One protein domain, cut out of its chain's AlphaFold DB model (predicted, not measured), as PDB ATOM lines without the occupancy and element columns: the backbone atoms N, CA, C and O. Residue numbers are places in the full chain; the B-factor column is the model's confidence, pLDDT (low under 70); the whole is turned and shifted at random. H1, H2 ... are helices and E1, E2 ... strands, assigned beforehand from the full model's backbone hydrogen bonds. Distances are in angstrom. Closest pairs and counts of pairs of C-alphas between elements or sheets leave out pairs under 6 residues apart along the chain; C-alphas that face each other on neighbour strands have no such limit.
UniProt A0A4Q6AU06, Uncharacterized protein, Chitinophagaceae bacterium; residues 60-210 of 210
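AT A GLANCE: This is residues 60 to 210 of the 210 residues of an uncharacterized protein of Chitinophagaceae bacterium (UniProt A0A4Q6AU06). Look for a small barrel, its wall made by E1, E3, E4 and E7 on one part of the ring and by E8, E9, E10, E11 and E12 on the rest; E12 pairs with E1, and the ring is completed only by the chain, where E7 runs on into E8. The short helix H1 sits at one end of the barrel, the long stretch of residues 162 to 179 folds over the opposite end, E2 adds an edge strand beside the first half of E12, and the small hairpin E5 and E6 lies beyond the last residue of E4 and the first of E7. The printed part has 151 residues, with one named helix followed by twelve named strands, in a branched sheet of ten and an antiparallel sheet of two; neighbours in the larger one are antiparallel too. The class is mostly strand, though under half of the residues are in named elements. The whole is compact, with a radius of gyration of the C-alphas of 14.0 A, and rounded, with spans of 37 by 32 by 30 A.

IN THESE COORDINATES: Begin with the longest strand, E12, residues 202 to 209: find C-alpha 202 at (113.782, 106.684, 108.582) and go 22.4 A to C-alpha 209 at (106.564, 125.669, 118.023). Before it come E10, residues 180 to 186, and E11, residues 190 to 195, each 16.7 A long. E8 is residues 146 to 149 and E9 residues 158 to 161. Elsewhere in the same sheet look for E1 at residues 68 to 71, E2 at 80 to 83, E3 at 105 to 108, E4 at 113 to 117, 13.2 A long, and E7 at 140 to 144, 11.0 A long. The two-stranded sheet is E5, residues 121 to 124, and E6, residues 133 to 136. H1, residues 60 to 65, begins at C-alpha 60, (98.842, 114.369, 120.868), and is 8.7 A long.

HOW THE PARTS SIT: Start at E12, which has three neighbours in the strongly twisted sheet. On one side of it find E2 beside residues 202 to 205, with N 81 and O 204 3.0 A apart, and E1 beside residues 206 to 209, with N 208 and O 70 2.9 A apart. On the other side is E11, with N 195 and O 203 at 2.8 A. From there E8 to E12 form a meander, each strand the antiparallel neighbour of the one before: within hydrogen-bond range are N 182 and O 194 across E10 and E11, 2.8 A, N 160 and O 181 across E9 and E10, 2.7 A, and N 148 and O 159 across E8 and E9, 2.8 A. Going the other way from E1, look at N 69 and O 106, 2.8 A, for E3; then at N 107 and O 115, 2.8 A, in the hairpin E3 and E4; then at N 114 and O 143, 2.8 A, for E4 and E7. E7 runs on into E8 across one residue, at 56 degrees, and the two meet only through their link. H1 is on this sheet at a height over the sheet of 5.9 A, over none of its strands; the C-alphas of Thr 65 and Phe 108 are its closest to E3, 5.0 A, and those of Gln 60 and Ile 186 its closest to E10, 6.8 A. In H1 every O i to N i+4 pair is within hydrogen-bond range. In the hairpin E5 and E6, N 124 and O 133 are 2.8 A apart; E5 is apart from E4 and E6 from E7.

THE WHOLE: The two C-alphas farthest apart are those of Lys 62 and Pro 130, 37.9 A. The printed part has no cut and ends at Gln 210, the chain's last residue. Two links are long: E2 to E3, with 21 residues, and E9 to E10, with 18. The mean pLDDT of the printed part is 95.8, and no printed residue is under 70 in this predicted model.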
ATOM      1  N   GLN A  60      97.856 114.117 121.920       97.38
ATOM      2  CA  GLN A  60      98.842 114.369 120.868       97.38
ATOM      3  C   GLN A  60      98.238 115.165 119.707       97.38
ATOM      4  O   GLN A  60      98.892 116.073 119.207       97.38
ATOM      5  N   PHE A  61      96.997 114.879 119.306       97.62
ATOM      6  CA  PHE A  61      96.310 115.640 118.258       97.62
ATOM      7  C   PHE A  61      96.028 117.088 118.683       97.62
ATOM      8  O   PHE A  61      96.222 118.015 117.892       97.62
ATOM      9  N   LYS A  62      95.636 117.302 119.948       97.69
ATOM     10  CA  LYS A  62      95.482 118.649 120.520       97.69
ATOM     11  C   LYS A  62      96.782 119.437 120.447       97.69
ATOM     12  O   LYS A  62      96.765 120.564 119.976       97.69
ATOM     13  N   LEU A  63      97.901 118.844 120.864       98.31
ATOM     14  CA  LEU A  63      99.207 119.504 120.787       98.31
ATOM     15  C   LEU A  63      99.621 119.774 119.337       98.31
ATOM     16  O   LEU A  63     100.017 120.890 119.023       98.31
ATOM     17  N   LEU A  64      99.471 118.785 118.449       98.44
ATOM     18  CA  LEU A  64      99.835 118.889 117.033       98.44
ATOM     19  C   LEU A  64      99.136 120.065 116.342       98.44
ATOM     20  O   LEU A  64      99.766 120.773 115.562       98.44
ATOM     21  N   THR A  65      97.848 120.259 116.632       98.31
ATOM     22  CA  THR A  65      96.996 121.262 115.973       98.31
ATOM     23  C   THR A  65      96.898 122.592 116.722       98.31
ATOM     24  O   THR A  65      96.252 123.519 116.238       98.31
ATOM     25  N   ALA A  66      97.516 122.712 117.902       97.81
ATOM     26  CA  ALA A  66      97.446 123.929 118.713       97.81
ATOM     27  C   ALA A  66      98.300 125.077 118.159       97.81
ATOM     28  O   ALA A  66      98.055 126.234 118.503       97.81
ATOM     29  N   LYS A  67      99.329 124.760 117.366       96.88
ATOM     30  CA  LYS A  67     100.327 125.709 116.863       96.88
ATOM     31  C   LYS A  67     100.801 125.301 115.472       96.88
ATOM     32  O   LYS A  67     100.587 124.171 115.030       96.88
ATOM     33  N   SER A  68     101.493 126.224 114.820       98.56
ATOM     34  CA  SER A  68     102.345 125.903 113.681       98.56
ATOM     35  C   SER A  68     103.710 125.422 114.174       98.56
ATOM     36  O   SER A  68     104.118 125.687 115.308       98.56
ATOM     37  N   TRP A  69     104.415 124.689 113.325       98.75
ATOM     38  CA  TRP A  69     105.690 124.061 113.643       98.75
ATOM     39  C   TRP A  69     106.726 124.439 112.603       98.75
ATOM     40  O   TRP A  69     106.443 124.394 111.409       98.75
ATOM     41  N   LYS A  70     107.943 124.720 113.056       98.38
ATOM     42  CA  LYS A  70     109.109 124.891 112.189       98.38
ATOM     43  C   LYS A  70     110.217 123.938 112.596       98.38
ATOM     44  O   LYS A  70     110.258 123.495 113.747       98.38
ATOM     45  N   LEU A  71     111.111 123.614 111.670       98.38
ATOM     46  CA  LEU A  71     112.297 122.827 111.996       98.38
ATOM     47  C   LEU A  71     113.154 123.581 113.032       98.38
ATOM     48  O   LEU A  71     113.262 124.808 113.007       98.38
ATOM     49  N   ASP A  72     113.737 122.852 113.983       98.06
ATOM     50  CA  ASP A  72     114.609 123.447 114.998       98.06
ATOM     51  C   ASP A  72     115.904 123.958 114.349       98.06
ATOM     52  O   ASP A  72     116.767 123.175 113.975       98.06
ATOM     53  N   ALA A  73     116.055 125.271 114.195       96.44
ATOM     54  CA  ALA A  73     117.251 125.875 113.604       96.44
ATOM     55  C   ALA A  73     118.392 126.100 114.618       96.44
ATOM     56  O   ALA A  73     119.407 126.711 114.279       96.44
ATOM     57  N   THR A  74     118.248 125.646 115.871       96.19
ATOM     58  CA  THR A  74     119.282 125.834 116.896       96.19
ATOM     59  C   THR A  74     120.589 125.152 116.465       96.19
ATOM     60  O   THR A  74     120.571 123.981 116.066       96.19
ATOM     61  N   PRO A  75     121.752 125.827 116.559       92.88
ATOM     62  CA  PRO A  75     123.032 125.211 116.229       92.88
ATOM     63  C   PRO A  75     123.249 123.897 116.989       92.88
ATOM     64  O   PRO A  75     123.035 123.826 118.199       92.88
ATOM     65  N   ASN A  76     123.705 122.861 116.280       91.38
ATOM     66  CA  ASN A  76     123.916 121.504 116.807       91.38
ATOM     67  C   ASN A  76     122.648 120.783 117.300       91.38
ATOM     68  O   ASN A  76     122.751 119.757 117.976       91.38
ATOM     69  N   ALA A  77     121.449 121.255 116.941       93.75
ATOM     70  CA  ALA A  77     120.220 120.521 117.226       93.75
ATOM     71  C   ALA A  77     120.175 119.155 116.522       93.75
ATOM     72  O   ALA A  77     119.437 118.279 116.976       93.75
ATOM     73  N   ASN A  78     120.969 118.938 115.462       95.31
ATOM     74  CA  ASN A  78     120.910 117.750 114.600       95.31
ATOM     75  C   ASN A  78     119.458 117.480 114.196       95.31
ATOM     76  O   ASN A  78     118.862 116.453 114.525       95.31
ATOM     77  N   THR A  79     118.873 118.502 113.580       97.38
ATOM     78  CA  THR A  79     117.433 118.648 113.371       97.38
ATOM     79  C   THR A  79     116.871 117.577 112.467       97.38
ATOM     80  O   THR A  79     115.756 117.121 112.695       97.38
ATOM     81  N   ILE A  80     117.657 117.165 111.477       97.75
ATOM     82  CA  ILE A  80     117.326 116.098 110.546       97.75
ATOM     83  C   ILE A  80     118.421 115.046 110.662       97.75
ATOM     84  O   ILE A  80     119.577 115.334 110.367       97.75
ATOM     85  N   ILE A  81     118.062 113.839 111.089       98.12
ATOM     86  CA  ILE A  81     118.949 112.667 111.094       98.12
ATOM     87  C   ILE A  81     118.336 111.556 110.246       98.12
ATOM     88  O   ILE A  81     117.110 111.492 110.107       98.12
ATOM     89  N   VAL A  82     119.182 110.699 109.674       98.12
ATOM     90  CA  VAL A  82     118.757 109.627 108.764       98.12
ATOM     91  C   VAL A  82     119.410 108.309 109.156       98.12
ATOM     92  O   VAL A  82     120.606 108.253 109.447       98.12
ATOM     93  N   GLY A  83     118.637 107.228 109.129       97.94
ATOM     94  CA  GLY A  83     119.142 105.909 109.481       97.94
ATOM     95  C   GLY A  83     118.081 104.823 109.401       97.94
ATOM     96  O   GLY A  83     117.169 104.878 108.577       97.94
ATOM     97  N   THR A  84     118.200 103.840 110.284       96.81
ATOM     98  CA  THR A  84     117.249 102.735 110.444       96.81
ATOM     99  C   THR A  84     116.355 102.953 111.662       96.81
ATOM    100  O   THR A  84     116.612 103.820 112.497       96.81
ATOM    101  N   GLU A  85     115.293 102.159 111.813       94.31
ATOM    102  CA  GLU A  85     114.388 102.279 112.966       94.31
ATOM    103  C   GLU A  85     115.110 102.134 114.317       94.31
ATOM    104  O   GLU A  85     114.807 102.865 115.266       94.31
ATOM    105  N   ASN A  86     116.080 101.216 114.387       95.06
ATOM    106  CA  ASN A  86     116.853 100.933 115.598       95.06
ATOM    107  C   ASN A  86     118.066 101.861 115.762       95.06
ATOM    108  O   ASN A  86     118.558 102.021 116.877       95.06
ATOM    109  N   ASN A  87     118.535 102.482 114.677       96.69
ATOM    110  CA  ASN A  87     119.604 103.472 114.697       96.69
ATOM    111  C   ASN A  87     119.261 104.654 113.764       96.69
ATOM    112  O   ASN A  87     119.737 104.712 112.629       96.69
ATOM    113  N   PRO A  88     118.444 105.625 114.221       96.56
ATOM    114  CA  PRO A  88     117.930 106.705 113.367       96.56
ATOM    115  C   PRO A  88     118.982 107.689 112.837       96.56
ATOM    116  O   PRO A  88     118.633 108.576 112.066       96.56
ATOM    117  N   ALA A  89     120.238 107.563 113.267       97.75
ATOM    118  CA  ALA A  89     121.370 108.386 112.843       97.75
ATOM    119  C   ALA A  89     122.440 107.579 112.076       97.75
ATOM    120  O   ALA A  89     123.534 108.084 111.844       97.75
ATOM    121  N   GLU A  90     122.151 106.321 111.721       98.12
ATOM    122  CA  GLU A  90     123.110 105.389 111.112       98.12
ATOM    123  C   GLU A  90     123.738 105.906 109.813       98.12
ATOM    124  O   GLU A  90     124.915 105.660 109.561       98.12
ATOM    125  N   TYR A  91     122.961 106.613 108.991       97.50
ATOM    126  CA  TYR A  91     123.388 107.064 107.665       97.50
ATOM    127  C   TYR A  91     123.764 108.545 107.652       97.50
ATOM    128  O   TYR A  91     124.649 108.953 106.903       97.50
ATOM    129  N   PHE A  92     123.110 109.350 108.491       97.31
ATOM    130  CA  PHE A  92     123.392 110.771 108.644       97.31
ATOM    131  C   PHE A  92     123.102 111.225 110.077       97.31
ATOM    132  O   PHE A  92     121.957 111.202 110.532       97.31
ATOM    133  N   GLY A  93     124.145 111.677 110.778       96.50
ATOM    134  CA  GLY A  93     124.075 112.110 112.180       96.50
ATOM    135  C   GLY A  93     123.500 113.511 112.402       96.50
ATOM    136  O   GLY A  93     123.341 113.926 113.550       96.50
ATOM    137  N   GLY A  94     123.172 114.222 111.323       94.19
ATOM    138  CA  GLY A  94     122.667 115.586 111.357       94.19
ATOM    139  C   GLY A  94     123.701 116.633 110.966       94.19
ATOM    140  O   GLY A  94     124.889 116.360 110.804       94.19
ATOM    141  N   GLY A  95     123.204 117.850 110.786       91.94
ATOM    142  CA  GLY A  95     123.972 119.027 110.416       91.94
ATOM    143  C   GLY A  95     123.114 120.286 110.554       91.94
ATOM    144  O   GLY A  95     121.959 120.190 110.986       91.94
ATOM    145  N   PRO A  96     123.665 121.464 110.219       93.44
ATOM    146  CA  PRO A  96     122.872 122.684 110.140       93.44
ATOM    147  C   PRO A  96     121.781 122.543 109.069       93.44
ATOM    148  O   PRO A  96     121.985 121.879 108.051       93.44
ATOM    149  N   LEU A  97     120.630 123.177 109.300       96.00
ATOM    150  CA  LEU A  97     119.607 123.329 108.264       96.00
ATOM    151  C   LEU A  97     120.133 124.228 107.142       96.00
ATOM    152  O   LEU A  97     120.913 125.146 107.401       96.00
ATOM    153  N   ALA A  98     119.680 123.990 105.912       95.75
ATOM    154  CA  ALA A  98     119.864 124.964 104.846       95.75
ATOM    155  C   ALA A  98     119.055 126.234 105.157       95.75
ATOM    156  O   ALA A  98     117.979 126.144 105.749       95.75
ATOM    157  N   ASP A  99     119.541 127.401 104.726       95.31
ATOM    158  CA  ASP A  99     118.911 128.694 105.040       95.31
ATOM    159  C   ASP A  99     117.430 128.739 104.638       95.31
ATOM    160  O   ASP A  99     116.600 129.193 105.418       95.31
ATOM    161  N   CYS A 100     117.082 128.174 103.476       96.38
ATOM    162  CA  CYS A 100     115.699 128.095 102.990       96.38
ATOM    163  C   CYS A 100     114.786 127.134 103.762       96.38
ATOM    164  O   CYS A 100     113.635 127.001 103.390       96.38
ATOM    165  N   GLN A 101     115.290 126.394 104.753       96.44
ATOM    166  CA  GLN A 101     114.463 125.525 105.600       96.44
ATOM    167  C   GLN A 101     114.252 126.105 106.998       96.44
ATOM    168  O   GLN A 101     113.467 125.568 107.779       96.44
ATOM    169  N   MET A 102     115.005 127.145 107.372       96.25
ATOM    170  CA  MET A 102     114.989 127.679 108.737       96.25
ATOM    171  C   MET A 102     113.677 128.393 109.075       96.25
ATOM    172  O   MET A 102     113.321 128.516 110.252       96.25
ATOM    173  N   ASP A 103     112.975 128.872 108.053       97.06
ATOM    174  CA  ASP A 103     111.690 129.550 108.140       97.06
ATOM    175  C   ASP A 103     110.519 128.709 107.613       97.06
ATOM    176  O   ASP A 103     109.393 129.190 107.661       97.06
ATOM    177  N   ASP A 104     110.736 127.456 107.204       98.25
ATOM    178  CA  ASP A 104     109.671 126.531 106.801       98.25
ATOM    179  C   ASP A 104     108.612 126.364 107.901       98.25
ATOM    180  O   ASP A 104     108.922 126.013 109.047       98.25
ATOM    181  N   VAL A 105     107.340 126.534 107.534       98.56
ATOM    182  CA  VAL A 105     106.200 126.468 108.457       98.56
ATOM    183  C   VAL A 105     105.251 125.339 108.088       98.56
ATOM    184  O   VAL A 105     104.740 125.278 106.971       98.56
ATOM    185  N   TYR A 106     104.925 124.500 109.067       98.75
ATOM    186  CA  TYR A 106     103.955 123.415 108.962       98.75
ATOM    187  C   TYR A 106     102.785 123.674 109.911       98.75
ATOM    188  O   TYR A 106     102.947 123.690 111.131       98.75
ATOM    189  N   THR A 107     101.587 123.837 109.359       98.75
ATOM    190  CA  THR A 107     100.365 124.092 110.128       98.75
ATOM    191  C   THR A 107      99.406 122.927 109.968       98.75
ATOM    192  O   THR A 107      98.872 122.709 108.878       98.75
ATOM    193  N   PHE A 108      99.177 122.200 111.061       98.62
ATOM    194  CA  PHE A 108      98.164 121.154 111.152       98.62
ATOM    195  C   PHE A 108      96.908 121.735 111.790       98.62
ATOM    196  O   PHE A 108      96.982 122.404 112.816       98.62
ATOM    197  N   SER A 109      95.749 121.450 111.220       97.88
ATOM    198  CA  SER A 109      94.468 121.928 111.734       97.88
ATOM    199  C   SER A 109      93.566 120.785 112.196       97.88
ATOM    200  O   SER A 109      93.748 119.612 111.853       97.88
ATOM    201  N   GLN A 110      92.559 121.141 112.994       96.25
ATOM    202  CA  GLN A 110      91.610 120.191 113.582       96.25
ATOM    203  C   GLN A 110      90.714 119.495 112.545       96.25
ATOM    204  O   GLN A 110      90.219 118.403 112.807       96.25
ATOM    205  N   ASP A 111      90.548 120.071 111.352       95.38
ATOM    206  CA  ASP A 111      89.857 119.465 110.205       95.38
ATOM    207  C   ASP A 111      90.763 118.532 109.375       95.38
ATOM    208  O   ASP A 111      90.434 118.170 108.244       95.38
ATOM    209  N   MET A 112      91.893 118.109 109.955       96.19
ATOM    210  CA  MET A 112      92.877 117.210 109.351       96.19
ATOM    211  C   MET A 112      93.478 117.763 108.056       96.19
ATOM    212  O   MET A 112      93.680 117.035 107.078       96.19
ATOM    213  N   LYS A 113      93.782 119.066 108.045       98.06
ATOM    214  CA  LYS A 113      94.494 119.721 106.947       98.06
ATOM    215  C   LYS A 113      95.908 120.100 107.355       98.06
ATOM    216  O   LYS A 113      96.144 120.610 108.444       98.06
ATOM    217  N   LEU A 114      96.848 119.838 106.459       98.62
ATOM    218  CA  LEU A 114      98.214 120.322 106.541       98.62
ATOM    219  C   LEU A 114      98.410 121.416 105.494       98.62
ATOM    220  O   LEU A 114      98.088 121.235 104.315       98.62
ATOM    221  N   THR A 115      98.975 122.529 105.940       98.69
ATOM    222  CA  THR A 115      99.565 123.548 105.075       98.69
ATOM    223  C   THR A 115     101.054 123.637 105.375       98.69
ATOM    224  O   THR A 115     101.440 123.764 106.534       98.69
ATOM    225  N   TYR A 116     101.866 123.561 104.330       98.56
ATOM    226  CA  TYR A 116     103.301 123.798 104.351       98.56
ATOM    227  C   TYR A 116     103.589 125.094 103.595       98.56
ATOM    228  O   TYR A 116     103.165 125.242 102.447       98.56
ATOM    229  N   ASN A 117     104.286 126.016 104.248       98.50
ATOM    230  CA  ASN A 117     104.755 127.262 103.662       98.50
ATOM    231  C   ASN A 117     106.284 127.305 103.730       98.50
ATOM    232  O   ASN A 117     106.845 127.348 104.822       98.50
ATOM    233  N   ALA A 118     106.913 127.308 102.560       97.75
ATOM    234  CA  ALA A 118     108.359 127.325 102.375       97.75
ATOM    235  C   ALA A 118     108.957 128.744 102.344       97.75
ATOM    236  O   ALA A 118     110.147 128.920 102.118       97.75
ATOM    237  N   ASN A 119     108.116 129.780 102.463       97.25
ATOM    238  CA  ASN A 119     108.530 131.185 102.492       97.25
ATOM    239  C   ASN A 119     109.471 131.608 101.344       97.25
ATOM    240  O   ASN A 119     110.321 132.484 101.495       97.25
ATOM    241  N   GLY A 120     109.260 131.048 100.148       96.88
ATOM    242  CA  GLY A 120     109.932 131.451  98.915       96.88
ATOM    243  C   GLY A 120     110.932 130.442  98.353       96.88
ATOM    244  O   GLY A 120     111.254 130.536  97.166       96.88
ATOM    245  N   ALA A 121     111.398 129.461  99.132       97.31
ATOM    246  CA  ALA A 121     112.301 128.429  98.627       97.31
ATOM    247  C   ALA A 121     112.175 127.119  99.404       97.31
ATOM    248  O   ALA A 121     111.914 127.110 100.589       97.31
ATOM    249  N   THR A 122     112.395 125.986  98.745       97.31
ATOM    250  CA  THR A 122     112.415 124.671  99.403       97.31
ATOM    251  C   THR A 122     113.757 123.997  99.170       97.31
ATOM    252  O   THR A 122     114.308 124.065  98.070       97.31
ATOM    253  N   PHE A 123     114.280 123.308 100.182       97.06
ATOM    254  CA  PHE A 123     115.472 122.483 100.020       97.06
ATOM    255  C   PHE A 123     115.168 121.221  99.206       97.06
ATOM    256  O   PHE A 123     114.424 120.342  99.640       97.06
ATOM    257  N   ASN A 124     115.779 121.115  98.028       96.00
ATOM    258  CA  ASN A 124     115.812 119.880  97.261       96.00
ATOM    259  C   ASN A 124     116.809 118.927  97.918       96.00
ATOM    260  O   ASN A 124     118.012 119.183  97.897       96.00
ATOM    261  N   ALA A 125     116.330 117.816  98.463       94.31
ATOM    262  CA  ALA A 125     117.183 116.755  98.981       94.31
ATOM    263  C   ALA A 125     117.691 115.834  97.845       94.31
ATOM    264  O   ALA A 125     117.827 116.264  96.695       94.31
ATOM    265  N   GLY A 126     118.007 114.568  98.130       93.00
ATOM    266  CA  GLY A 126     118.689 113.679  97.182       93.00
ATOM    267  C   GLY A 126     117.878 113.263  95.946       93.00
ATOM    268  O   GLY A 126     118.437 112.674  95.020       93.00
ATOM    269  N   ASN A 127     116.575 113.548  95.902       93.81
ATOM    270  CA  ASN A 127     115.655 113.030  94.888       93.81
ATOM    271  C   ASN A 127     115.240 114.032  93.795       93.81
ATOM    272  O   ASN A 127     114.466 113.670  92.907       93.81
ATOM    273  N   ILE A 128     115.711 115.279  93.850       94.31
ATOM    274  CA  ILE A 128     115.358 116.333  92.892       94.31
ATOM    275  C   ILE A 128     116.619 117.060  92.452       94.31
ATOM    276  O   ILE A 128     117.341 117.580  93.292       94.31
ATOM    277  N   ALA A 129     116.803 117.204  91.139       93.25
ATOM    278  CA  ALA A 129     117.882 118.005  90.576       93.25
ATOM    279  C   ALA A 129     117.532 119.513  90.519       93.25
ATOM    280  O   ALA A 129     116.407 119.858  90.144       93.25
ATOM    281  N   PRO A 130     118.492 120.420  90.790       94.56
ATOM    282  CA  PRO A 130     119.784 120.147  91.427       94.56
ATOM    283  C   PRO A 130     119.598 119.667  92.875       94.56
ATOM    284  O   PRO A 130     118.738 120.187  93.587       94.56
ATOM    285  N   ASN A 131     120.396 118.673  93.276       95.50
ATOM    286  CA  ASN A 131     120.295 118.023  94.584       95.50
ATOM    287  C   ASN A 131     121.013 118.845  95.665       95.50
ATOM    288  O   ASN A 131     122.017 119.501  95.382       95.50
ATOM    289  N   TYR A 132     120.543 118.724  96.906       94.06
ATOM    290  CA  TYR A 132     121.106 119.343  98.111       94.06
ATOM    291  C   TYR A 132     121.257 120.866  98.016       94.06
ATOM    292  O   TYR A 132     122.274 121.434  98.411       94.06
ATOM    293  N   THR A 133     120.244 121.534  97.469       96.56
ATOM    294  CA  THR A 133     120.239 122.992  97.319       96.56
ATOM    295  C   THR A 133     118.844 123.573  97.486       96.56
ATOM    296  O   THR A 133     117.837 122.910  97.239       96.56
ATOM    297  N   CYS A 134     118.789 124.838  97.883       96.94
ATOM    298  CA  CYS A 134     117.560 125.612  97.900       96.94
ATOM    299  C   CYS A 134     117.089 125.877  96.466       96.94
ATOM    300  O   CYS A 134     117.862 126.295  95.602       96.94
ATOM    301  N   SER A 135     115.813 125.620  96.207       96.31
ATOM    302  CA  SER A 135     115.199 125.770  94.892       96.31
ATOM    303  C   SER A 135     113.824 126.416  95.004       96.31
ATOM    304  O   SER A 135     113.451 126.912  96.065       96.31
ATOM    305  N   ALA A 136     113.089 126.439  93.892       96.25
ATOM    306  CA  ALA A 136     111.765 127.035  93.818       96.25
ATOM    307  C   ALA A 136     110.851 126.525  94.940       96.25
ATOM    308  O   ALA A 136     110.894 125.347  95.307       96.25
ATOM    309  N   ASP A 137     110.027 127.436  95.444       97.00
ATOM    310  CA  ASP A 137     109.006 127.187  96.454       97.00
ATOM    311  C   ASP A 137     108.104 125.992  96.075       97.00
ATOM    312  O   ASP A 137     107.627 125.883  94.939       97.00
ATOM    313  N   ARG A 138     107.889 125.078  97.031       96.69
ATOM    314  CA  ARG A 138     107.011 123.898  96.908       96.69
ATOM    315  C   ARG A 138     105.930 123.859  97.986       96.69
ATOM    316  O   ARG A 138     105.487 122.781  98.384       96.69
ATOM    317  N   SER A 139     105.524 125.027  98.469       97.75
ATOM    318  CA  SER A 139     104.431 125.197  99.417       97.75
ATOM    319  C   SER A 139     103.169 124.516  98.906       97.75
ATOM    320  O   SER A 139     102.846 124.532  97.715       97.75
ATOM    321  N   PHE A 140     102.414 123.940  99.830       97.56
ATOM    322  CA  PHE A 140     101.120 123.342  99.542       97.56
ATOM    323  C   PHE A 140     100.158 123.641 100.682       97.56
ATOM    324  O   PHE A 140     100.545 123.732 101.844       97.56
ATOM    325  N   ALA A 141      98.878 123.777 100.357       97.75
ATOM    326  CA  ALA A 141      97.850 124.131 101.323       97.75
ATOM    327  C   ALA A 141      96.708 123.121 101.310       97.75
ATOM    328  O   ALA A 141      96.372 122.546 100.273       97.75
ATOM    329  N   ASN A 142      96.070 122.962 102.469       96.88
ATOM    330  CA  ASN A 142      94.848 122.177 102.641       96.88
ATOM    331  C   ASN A 142      94.956 120.704 102.203       96.88
ATOM    332  O   ASN A 142      93.963 120.092 101.781       96.88
ATOM    333  N   VAL A 143      96.145 120.114 102.345       97.75
ATOM    334  CA  VAL A 143      96.369 118.684 102.121       97.75
ATOM    335  C   VAL A 143      95.688 117.900 103.239       97.75
ATOM    336  O   VAL A 143      96.001 118.091 104.411       97.75
ATOM    337  N   THR A 144      94.748 117.019 102.894       97.69
ATOM    338  CA  THR A 144      94.087 116.152 103.881       97.69
ATOM    339  C   THR A 144      95.067 115.106 104.391       97.69
ATOM    340  O   THR A 144      95.475 114.271 103.597       97.69
ATOM    341  N   PHE A 145      95.391 115.085 105.680       97.81
ATOM    342  CA  PHE A 145      96.164 113.996 106.286       97.81
ATOM    343  C   PHE A 145      95.254 113.046 107.072       97.81
ATOM    344  O   PHE A 145      94.132 113.402 107.426       97.81
ATOM    345  N   SER A 146      95.719 111.832 107.358       96.62
ATOM    346  CA  SER A 146      95.079 110.967 108.356       96.62
ATOM    347  C   SER A 146      95.871 110.973 109.657       96.62
ATOM    348  O   SER A 146      97.102 111.030 109.637       96.62
ATOM    349  N   PHE A 147      95.164 110.906 110.785       96.44
ATOM    350  CA  PHE A 147      95.753 110.759 112.112       96.44
ATOM    351  C   PHE A 147      95.271 109.459 112.747       96.44
ATOM    352  O   PHE A 147      94.069 109.223 112.864       96.44
ATOM    353  N   GLN A 148      96.210 108.633 113.186       94.44
ATOM    354  CA  GLN A 148      95.931 107.402 113.908       94.44
ATOM    355  C   GLN A 148      96.614 107.466 115.279       94.44
ATOM    356  O   GLN A 148      97.844 107.516 115.334       94.44
ATOM    357  N   PRO A 149      95.859 107.443 116.390       92.56
ATOM    358  CA  PRO A 149      96.437 107.259 117.714       92.56
ATOM    359  C   PRO A 149      97.209 105.934 117.803       92.56
ATOM    360  O   PRO A 149      96.726 104.893 117.352       92.56
ATOM    361  N   GLY A 150      98.395 105.970 118.408       88.12
ATOM    362  CA  GLY A 150      99.294 104.823 118.485       88.12
ATOM    363  C   GLY A 150     100.058 104.530 117.190       88.12
ATOM    364  O   GLY A 150      99.864 105.148 116.140       88.12
ATOM    365  N   VAL A 151     100.974 103.568 117.287       85.25
ATOM    366  CA  VAL A 151     101.814 103.100 116.182       85.25
ATOM    367  C   VAL A 151     101.839 101.576 116.200       85.25
ATOM    368  O   VAL A 151     102.047 100.962 117.246       85.25
ATOM    369  N   THR A 152     101.651 100.955 115.039       78.75
ATOM    370  CA  THR A 152     101.776  99.500 114.891       78.75
ATOM    371  C   THR A 152     103.209  99.139 114.510       78.75
ATOM    372  O   THR A 152     103.708  99.591 113.483       78.75
ATOM    373  N   GLY A 153     103.859  98.284 115.305       74.38
ATOM    374  CA  GLY A 153     105.127  97.640 114.933       74.38
ATOM    375  C   GLY A 153     106.385  98.515 114.993       74.38
ATOM    376  O   GLY A 153     107.427  98.071 114.525       74.38
ATOM    377  N   GLY A 154     106.320  99.722 115.562       78.88
ATOM    378  CA  GLY A 154     107.469 100.625 115.696       78.88
ATOM    379  C   GLY A 154     107.310 101.630 116.835       78.88
ATOM    380  O   GLY A 154     106.286 101.647 117.518       78.88
ATOM    381  N   ALA A 155     108.318 102.483 117.028       87.38
ATOM    382  CA  ALA A 155     108.268 103.537 118.039       87.38
ATOM    383  C   ALA A 155     107.337 104.691 117.622       87.38
ATOM    384  O   ALA A 155     107.323 105.098 116.455       87.38
ATOM    385  N   GLY A 156     106.604 105.245 118.594       94.38
ATOM    386  CA  GLY A 156     105.840 106.488 118.471       94.38
ATOM    387  C   GLY A 156     104.512 106.485 119.238       94.38
ATOM    388  O   GLY A 156     104.027 105.453 119.693       94.38
ATOM    389  N   LEU A 157     103.937 107.675 119.386       96.38
ATOM    390  CA  LEU A 157     102.706 107.970 120.122       96.38
ATOM    391  C   LEU A 157     101.473 108.008 119.210       96.38
ATOM    392  O   LEU A 157     100.362 107.721 119.650       96.38
ATOM    393  N   ALA A 158     101.665 108.394 117.950       96.50
ATOM    394  CA  ALA A 158     100.629 108.478 116.927       96.50
ATOM    395  C   ALA A 158     101.260 108.480 115.531       96.50
ATOM    396  O   ALA A 158     102.457 108.740 115.384       96.50
ATOM    397  N   THR A 159     100.440 108.234 114.515       96.44
ATOM    398  CA  THR A 159     100.833 108.229 113.105       96.44
ATOM    399  C   THR A 159     100.061 109.294 112.330       96.44
ATOM    400  O   THR A 159      98.843 109.397 112.450       96.44
ATOM    401  N   ILE A 160     100.770 110.055 111.504       97.50
ATOM    402  CA  ILE A 160     100.263 110.985 110.500       97.50
ATOM    403  C   ILE A 160     100.573 110.378 109.132       97.50
ATOM    404  O   ILE A 160     101.716 110.009 108.869       97.50
ATOM    405  N   THR A 161      99.588 110.281 108.242       97.19
ATOM    406  CA  THR A 161      99.843 109.883 106.848       97.19
ATOM    407  C   THR A 161      99.405 110.986 105.903       97.19
ATOM    408  O   THR A 161      98.251 111.415 105.947       97.19
ATOM    409  N   LEU A 162     100.321 111.437 105.045       97.50
ATOM    410  CA  LEU A 162      99.990 112.352 103.955       97.50
ATOM    411  C   LEU A 162      99.598 111.561 102.700       97.50
ATOM    412  O   LEU A 162     100.145 110.482 102.457       97.50
ATOM    413  N   PRO A 163      98.657 112.072 101.893       93.12
ATOM    414  CA  PRO A 163      98.320 111.477 100.618       93.12
ATOM    415  C   PRO A 163      99.429 111.754  99.593       93.12
ATOM    416  O   PRO A 163     100.344 112.543  99.800       93.12
ATOM    417  N   GLY A 164      99.353 111.086  98.447       88.06
ATOM    418  CA  GLY A 164     100.269 111.348  97.341       88.06
ATOM    419  C   GLY A 164     101.711 110.885  97.567       88.06
ATOM    420  O   GLY A 164     102.062 110.244  98.560       88.06
ATOM    421  N   ALA A 165     102.538 111.177  96.568       88.75
ATOM    422  CA  ALA A 165     103.924 110.746  96.508       88.75
ATOM    423  C   ALA A 165     104.883 111.882  96.871       88.75
ATOM    424  O   ALA A 165     104.639 113.061  96.610       88.75
ATOM    425  N   VAL A 166     106.016 111.484  97.424       91.75
ATOM    426  CA  VAL A 166     107.205 112.313  97.590       91.75
ATOM    427  C   VAL A 166     107.820 112.536  96.193       91.75
ATOM    428  O   VAL A 166     107.934 111.560  95.447       91.75
ATOM    429  N   PRO A 167     108.189 113.766  95.776       91.88
ATOM    430  CA  PRO A 167     108.330 114.992  96.570       91.88
ATOM    431  C   PRO A 167     107.155 115.983  96.488       91.88
ATOM    432  O   PRO A 167     107.318 117.137  96.871       91.88
ATOM    433  N   THR A 168     105.997 115.600  95.949       92.19
ATOM    434  CA  THR A 168     104.854 116.524  95.810       92.19
ATOM    435  C   THR A 168     104.286 116.937  97.167       92.19
ATOM    436  O   THR A 168     103.813 118.056  97.328       92.19
ATOM    437  N   GLN A 169     104.316 116.022  98.135       94.81
ATOM    438  CA  GLN A 169     103.934 116.264  99.524       94.81
ATOM    439  C   GLN A 169     104.962 115.589 100.420       94.81
ATOM    440  O   GLN A 169     105.342 114.445 100.155       94.81
ATOM    441  N   PHE A 170     105.418 116.302 101.443       97.19
ATOM    442  CA  PHE A 170     106.427 115.836 102.388       97.19
ATOM    443  C   PHE A 170     106.404 116.704 103.657       97.19
ATOM    444  O   PHE A 170     105.798 117.773 103.675       97.19
ATOM    445  N   ILE A 171     107.072 116.250 104.716       98.00
ATOM    446  CA  ILE A 171     107.389 117.050 105.903       98.00
ATOM    447  C   ILE A 171     108.898 116.971 106.129       98.00
ATOM    448  O   ILE A 171     109.466 115.877 106.157       98.00
ATOM    449  N   GLY A 172     109.541 118.123 106.304       96.38
ATOM    450  CA  GLY A 172     110.976 118.238 106.552       96.38
ATOM    451  C   GLY A 172     111.796 118.256 105.264       96.38
ATOM    452  O   GLY A 172     112.246 119.316 104.844       96.38
ATOM    453  N   VAL A 173     112.005 117.092 104.640       95.88
ATOM    454  CA  VAL A 173     112.836 116.955 103.426       95.88
ATOM    455  C   VAL A 173     112.101 116.262 102.294       95.88
ATOM    456  O   VAL A 173     111.202 115.448 102.508       95.88
ATOM    457  N   THR A 174     112.502 116.575 101.065       96.81
ATOM    458  CA  THR A 174     111.818 116.103  99.863       96.81
ATOM    459  C   THR A 174     112.098 114.649  99.510       96.81
ATOM    460  O   THR A 174     111.466 114.185  98.576       96.81
ATOM    461  N   ASP A 175     113.018 113.938 100.164       95.94
ATOM    462  CA  ASP A 175     113.448 112.569  99.825       95.94
ATOM    463  C   ASP A 175     113.124 111.521 100.904       95.94
ATOM    464  O   ASP A 175     113.690 110.426 100.915       95.94
ATOM    465  N   VAL A 176     112.162 111.814 101.783       96.81
ATOM    466  CA  VAL A 176     111.661 110.827 102.747       96.81
ATOM    467  C   VAL A 176     111.156 109.558 102.058       96.81
ATOM    468  O   VAL A 176     110.490 109.598 101.025       96.81
ATOM    469  N   SER A 177     111.430 108.400 102.662       94.38
ATOM    470  CA  SER A 177     111.106 107.100 102.059       94.38
ATOM    471  C   SER A 177     109.606 106.817 101.961       94.38
ATOM    472  O   SER A 177     109.181 106.016 101.128       94.38
ATOM    473  N   SER A 178     108.793 107.447 102.810       94.38
ATOM    474  CA  SER A 178     107.339 107.421 102.689       94.38
ATOM    475  C   SER A 178     106.686 108.587 103.424       94.38
ATOM    476  O   SER A 178     107.235 109.138 104.378       94.38
ATOM    477  N   ASN A 179     105.459 108.906 103.012       96.19
ATOM    478  CA  ASN A 179     104.590 109.890 103.657       96.19
ATOM    479  C   ASN A 179     103.878 109.350 104.910       96.19
ATOM    480  O   ASN A 179     102.764 109.762 105.233       96.19
ATOM    481  N   ASN A 180     104.515 108.414 105.614       95.81
ATOM    482  CA  ASN A 180     104.071 107.915 106.907       95.81
ATOM    483  C   ASN A 180     104.986 108.493 107.987       95.81
ATOM    484  O   ASN A 180     106.178 108.195 108.002       95.81
ATOM    485  N   TYR A 181     104.434 109.332 108.855       97.56
ATOM    486  CA  TYR A 181     105.164 110.043 109.895       97.56
ATOM    487  C   TYR A 181     104.654 109.621 111.261       97.56
ATOM    488  O   TYR A 181     103.458 109.612 111.520       97.56
ATOM    489  N   ARG A 182     105.561 109.305 112.169       97.25
ATOM    490  CA  ARG A 182     105.254 108.909 113.538       97.25
ATOM    491  C   ARG A 182     105.658 110.029 114.475       97.25
ATOM    492  O   ARG A 182     106.781 110.524 114.402       97.25
ATOM    493  N   ILE A 183     104.752 110.419 115.363       98.06
ATOM    494  CA  ILE A 183     105.064 111.340 116.455       98.06
ATOM    495  C   ILE A 183     105.866 110.551 117.484       98.06
ATOM    496  O   ILE A 183     105.307 109.714 118.185       98.06
ATOM    497  N   ILE A 184     107.167 110.796 117.580       97.81
ATOM    498  CA  ILE A 184     108.028 110.148 118.579       97.81
ATOM    499  C   ILE A 184     107.840 110.812 119.942       97.81
ATOM    500  O   ILE A 184     107.730 110.136 120.961       97.81
ATOM    501  N   SER A 185     107.760 112.141 119.952       98.25
ATOM    502  CA  SER A 185     107.429 112.933 121.135       98.25
ATOM    503  C   SER A 185     106.785 114.249 120.714       98.25
ATOM    504  O   SER A 185     107.039 114.736 119.611       98.25
ATOM    505  N   ILE A 186     105.943 114.813 121.576       98.62
ATOM    506  CA  ILE A 186     105.352 116.135 121.379       98.62
ATOM    507  C   ILE A 186     105.039 116.769 122.736       98.62
ATOM    508  O   ILE A 186     104.539 116.103 123.643       98.62
ATOM    509  N   THR A 187     105.362 118.048 122.867       98.50
ATOM    510  CA  THR A 187     105.027 118.919 123.997       98.50
ATOM    511  C   THR A 187     104.390 120.198 123.456       98.50
ATOM    512  O   THR A 187     104.139 120.312 122.260       98.50
ATOM    513  N   GLU A 188     104.144 121.191 124.308       98.00
ATOM    514  CA  GLU A 188     103.671 122.501 123.849       98.00
ATOM    515  C   GLU A 188     104.695 123.248 122.982       98.00
ATOM    516  O   GLU A 188     104.300 124.117 122.208       98.00
ATOM    517  N   ASN A 189     105.994 122.951 123.115       98.38
ATOM    518  CA  ASN A 189     107.064 123.746 122.500       98.38
ATOM    519  C   ASN A 189     107.933 122.959 121.521       98.38
ATOM    520  O   ASN A 189     108.621 123.565 120.704       98.38
ATOM    521  N   THR A 190     107.925 121.631 121.602       98.50
ATOM    522  CA  THR A 190     108.791 120.768 120.794       98.50
ATOM    523  C   THR A 190     108.029 119.569 120.263       98.50
ATOM    524  O   THR A 190     107.141 119.032 120.927       98.50
ATOM    525  N   MET A 191     108.411 119.115 119.076       98.62
ATOM    526  CA  MET A 191     107.887 117.896 118.472       98.62
ATOM    527  C   MET A 191     109.015 117.147 117.772       98.62
ATOM    528  O   MET A 191     109.874 117.744 117.131       98.62
ATOM    529  N   VAL A 192     109.010 115.821 117.879       98.56
ATOM    530  CA  VAL A 192     109.890 114.950 117.100       98.56
ATOM    531  C   VAL A 192     109.029 114.075 116.207       98.56
ATOM    532  O   VAL A 192     108.268 113.244 116.707       98.56
ATOM    533  N   LEU A 193     109.166 114.249 114.895       98.19
ATOM    534  CA  LEU A 193     108.533 113.391 113.896       98.19
ATOM    535  C   LEU A 193     109.553 112.425 113.316       98.19
ATOM    536  O   LEU A 193     110.728 112.753 113.188       98.19
ATOM    537  N   ARG A 194     109.095 111.243 112.920       97.81
ATOM    538  CA  ARG A 194     109.905 110.274 112.187       97.81
ATOM    539  C   ARG A 194     109.158 109.779 110.961       97.81
ATOM    540  O   ARG A 194     108.101 109.181 111.122       97.81
ATOM    541  N   SER A 195     109.691 110.004 109.765       97.25
ATOM    542  CA  SER A 195     109.145 109.408 108.545       97.25
ATOM    543  C   SER A 195     109.578 107.950 108.386       97.25
ATOM    544  O   SER A 195     110.575 107.516 108.970       97.25
ATOM    545  N   GLY A 196     108.844 107.201 107.567       93.94
ATOM    546  CA  GLY A 196     109.164 105.818 107.237       93.94
ATOM    547  C   GLY A 196     108.520 104.800 108.179       93.94
ATOM    548  O   GLY A 196     108.289 105.050 109.370       93.94
ATOM    549  N   THR A 197     108.258 103.613 107.635       90.94
ATOM    550  CA  THR A 197     107.879 102.431 108.416       90.94
ATOM    551  C   THR A 197     109.119 101.790 109.063       90.94
ATOM    552  O   THR A 197     110.245 102.092 108.667       90.94
ATOM    553  N   PRO A 198     108.957 100.864 110.028       88.19
ATOM    554  CA  PRO A 198     110.083 100.180 110.678       88.19
ATOM    555  C   PRO A 198     111.035  99.428 109.733       88.19
ATOM    556  O   PRO A 198     112.170  99.144 110.103       88.19
ATOM    557  N   SER A 199     110.581  99.086 108.523       91.06
ATOM    558  CA  SER A 199     111.360  98.370 107.506       91.06
ATOM    559  C   SER A 199     111.993  99.289 106.453       91.06
ATOM    560  O   SER A 199     112.513  98.797 105.456       91.06
ATOM    561  N   GLN A 200     111.873 100.605 106.609       94.88
ATOM    562  CA  GLN A 200     112.378 101.604 105.669       94.88
ATOM    563  C   GLN A 200     113.523 102.402 106.293       94.88
ATOM    564  O   GLN A 200     113.703 102.409 107.512       94.88
ATOM    565  N   THR A 201     114.260 103.128 105.452       96.75
ATOM    566  CA  THR A 201     115.062 104.256 105.929       96.75
ATOM    567  C   THR A 201     114.137 105.258 106.614       96.75
ATOM    568  O   THR A 201     113.078 105.613 106.086       96.75
ATOM    569  N   VAL A 202     114.533 105.707 107.799       97.25
ATOM    570  CA  VAL A 202     113.782 106.684 108.582       97.25
ATOM    571  C   VAL A 202     114.493 108.024 108.558       97.25
ATOM    572  O   VAL A 202     115.721 108.082 108.622       97.25
ATOM    573  N   HIS A 203     113.713 109.100 108.499       98.06
ATOM    574  CA  HIS A 203     114.207 110.451 108.748       98.06
ATOM    575  C   HIS A 203     113.560 110.937 110.028       98.06
ATOM    576  O   HIS A 203     112.335 110.885 110.148       98.06
ATOM    577  N   GLN A 204     114.355 111.383 110.992       98.12
ATOM    578  CA  GLN A 204     113.831 111.973 112.213       98.12
ATOM    579  C   GLN A 204     114.072 113.476 112.210       98.12
ATOM    580  O   GLN A 204     115.184 113.935 111.972       98.12
ATOM    581  N   PHE A 205     113.007 114.206 112.512       98.56
ATOM    582  CA  PHE A 205     112.905 115.651 112.438       98.56
ATOM    583  C   PHE A 205     112.629 116.222 113.821       98.56
ATOM    584  O   PHE A 205     111.723 115.745 114.510       98.56
ATOM    585  N   LYS A 206     113.360 117.262 114.208       98.62
ATOM    586  CA  LYS A 206     113.058 118.067 115.392       98.62
ATOM    587  C   LYS A 206     112.358 119.348 114.971       98.62
ATOM    588  O   LYS A 206     112.832 120.071 114.101       98.62
ATOM    589  N   PHE A 207     111.242 119.620 115.620       98.69
ATOM    590  CA  PHE A 207     110.440 120.810 115.425       98.69
ATOM    591  C   PHE A 207     110.361 121.607 116.716       98.69
ATOM    592  O   PHE A 207     110.319 121.040 117.815       98.69
ATOM    593  N   VAL A 208     110.254 122.918 116.554       98.56
ATOM    594  CA  VAL A 208     109.879 123.862 117.602       98.56
ATOM    595  C   VAL A 208     108.573 124.548 117.217       98.56
ATOM    596  O   VAL A 208     108.270 124.720 116.034       98.56
ATOM    597  N   ALA A 209     107.784 124.903 118.224       98.00
ATOM    598  CA  ALA A 209     106.564 125.669 118.023       98.00
ATOM    599  C   ALA A 209     106.867 127.051 117.419       98.00
ATOM    600  O   ALA A 209     107.883 127.671 117.755       98.00
ATOM    601  N   GLN A 210     105.968 127.519 116.557       92.69
ATOM    602  CA  GLN A 210     105.969 128.852 115.956       92.69
ATOM    603  C   GLN A 210     104.845 129.723 116.510       92.69
ATOM    604  O   GLN A 210     103.755 129.176 116.801       92.69
TER     605      GLN A 210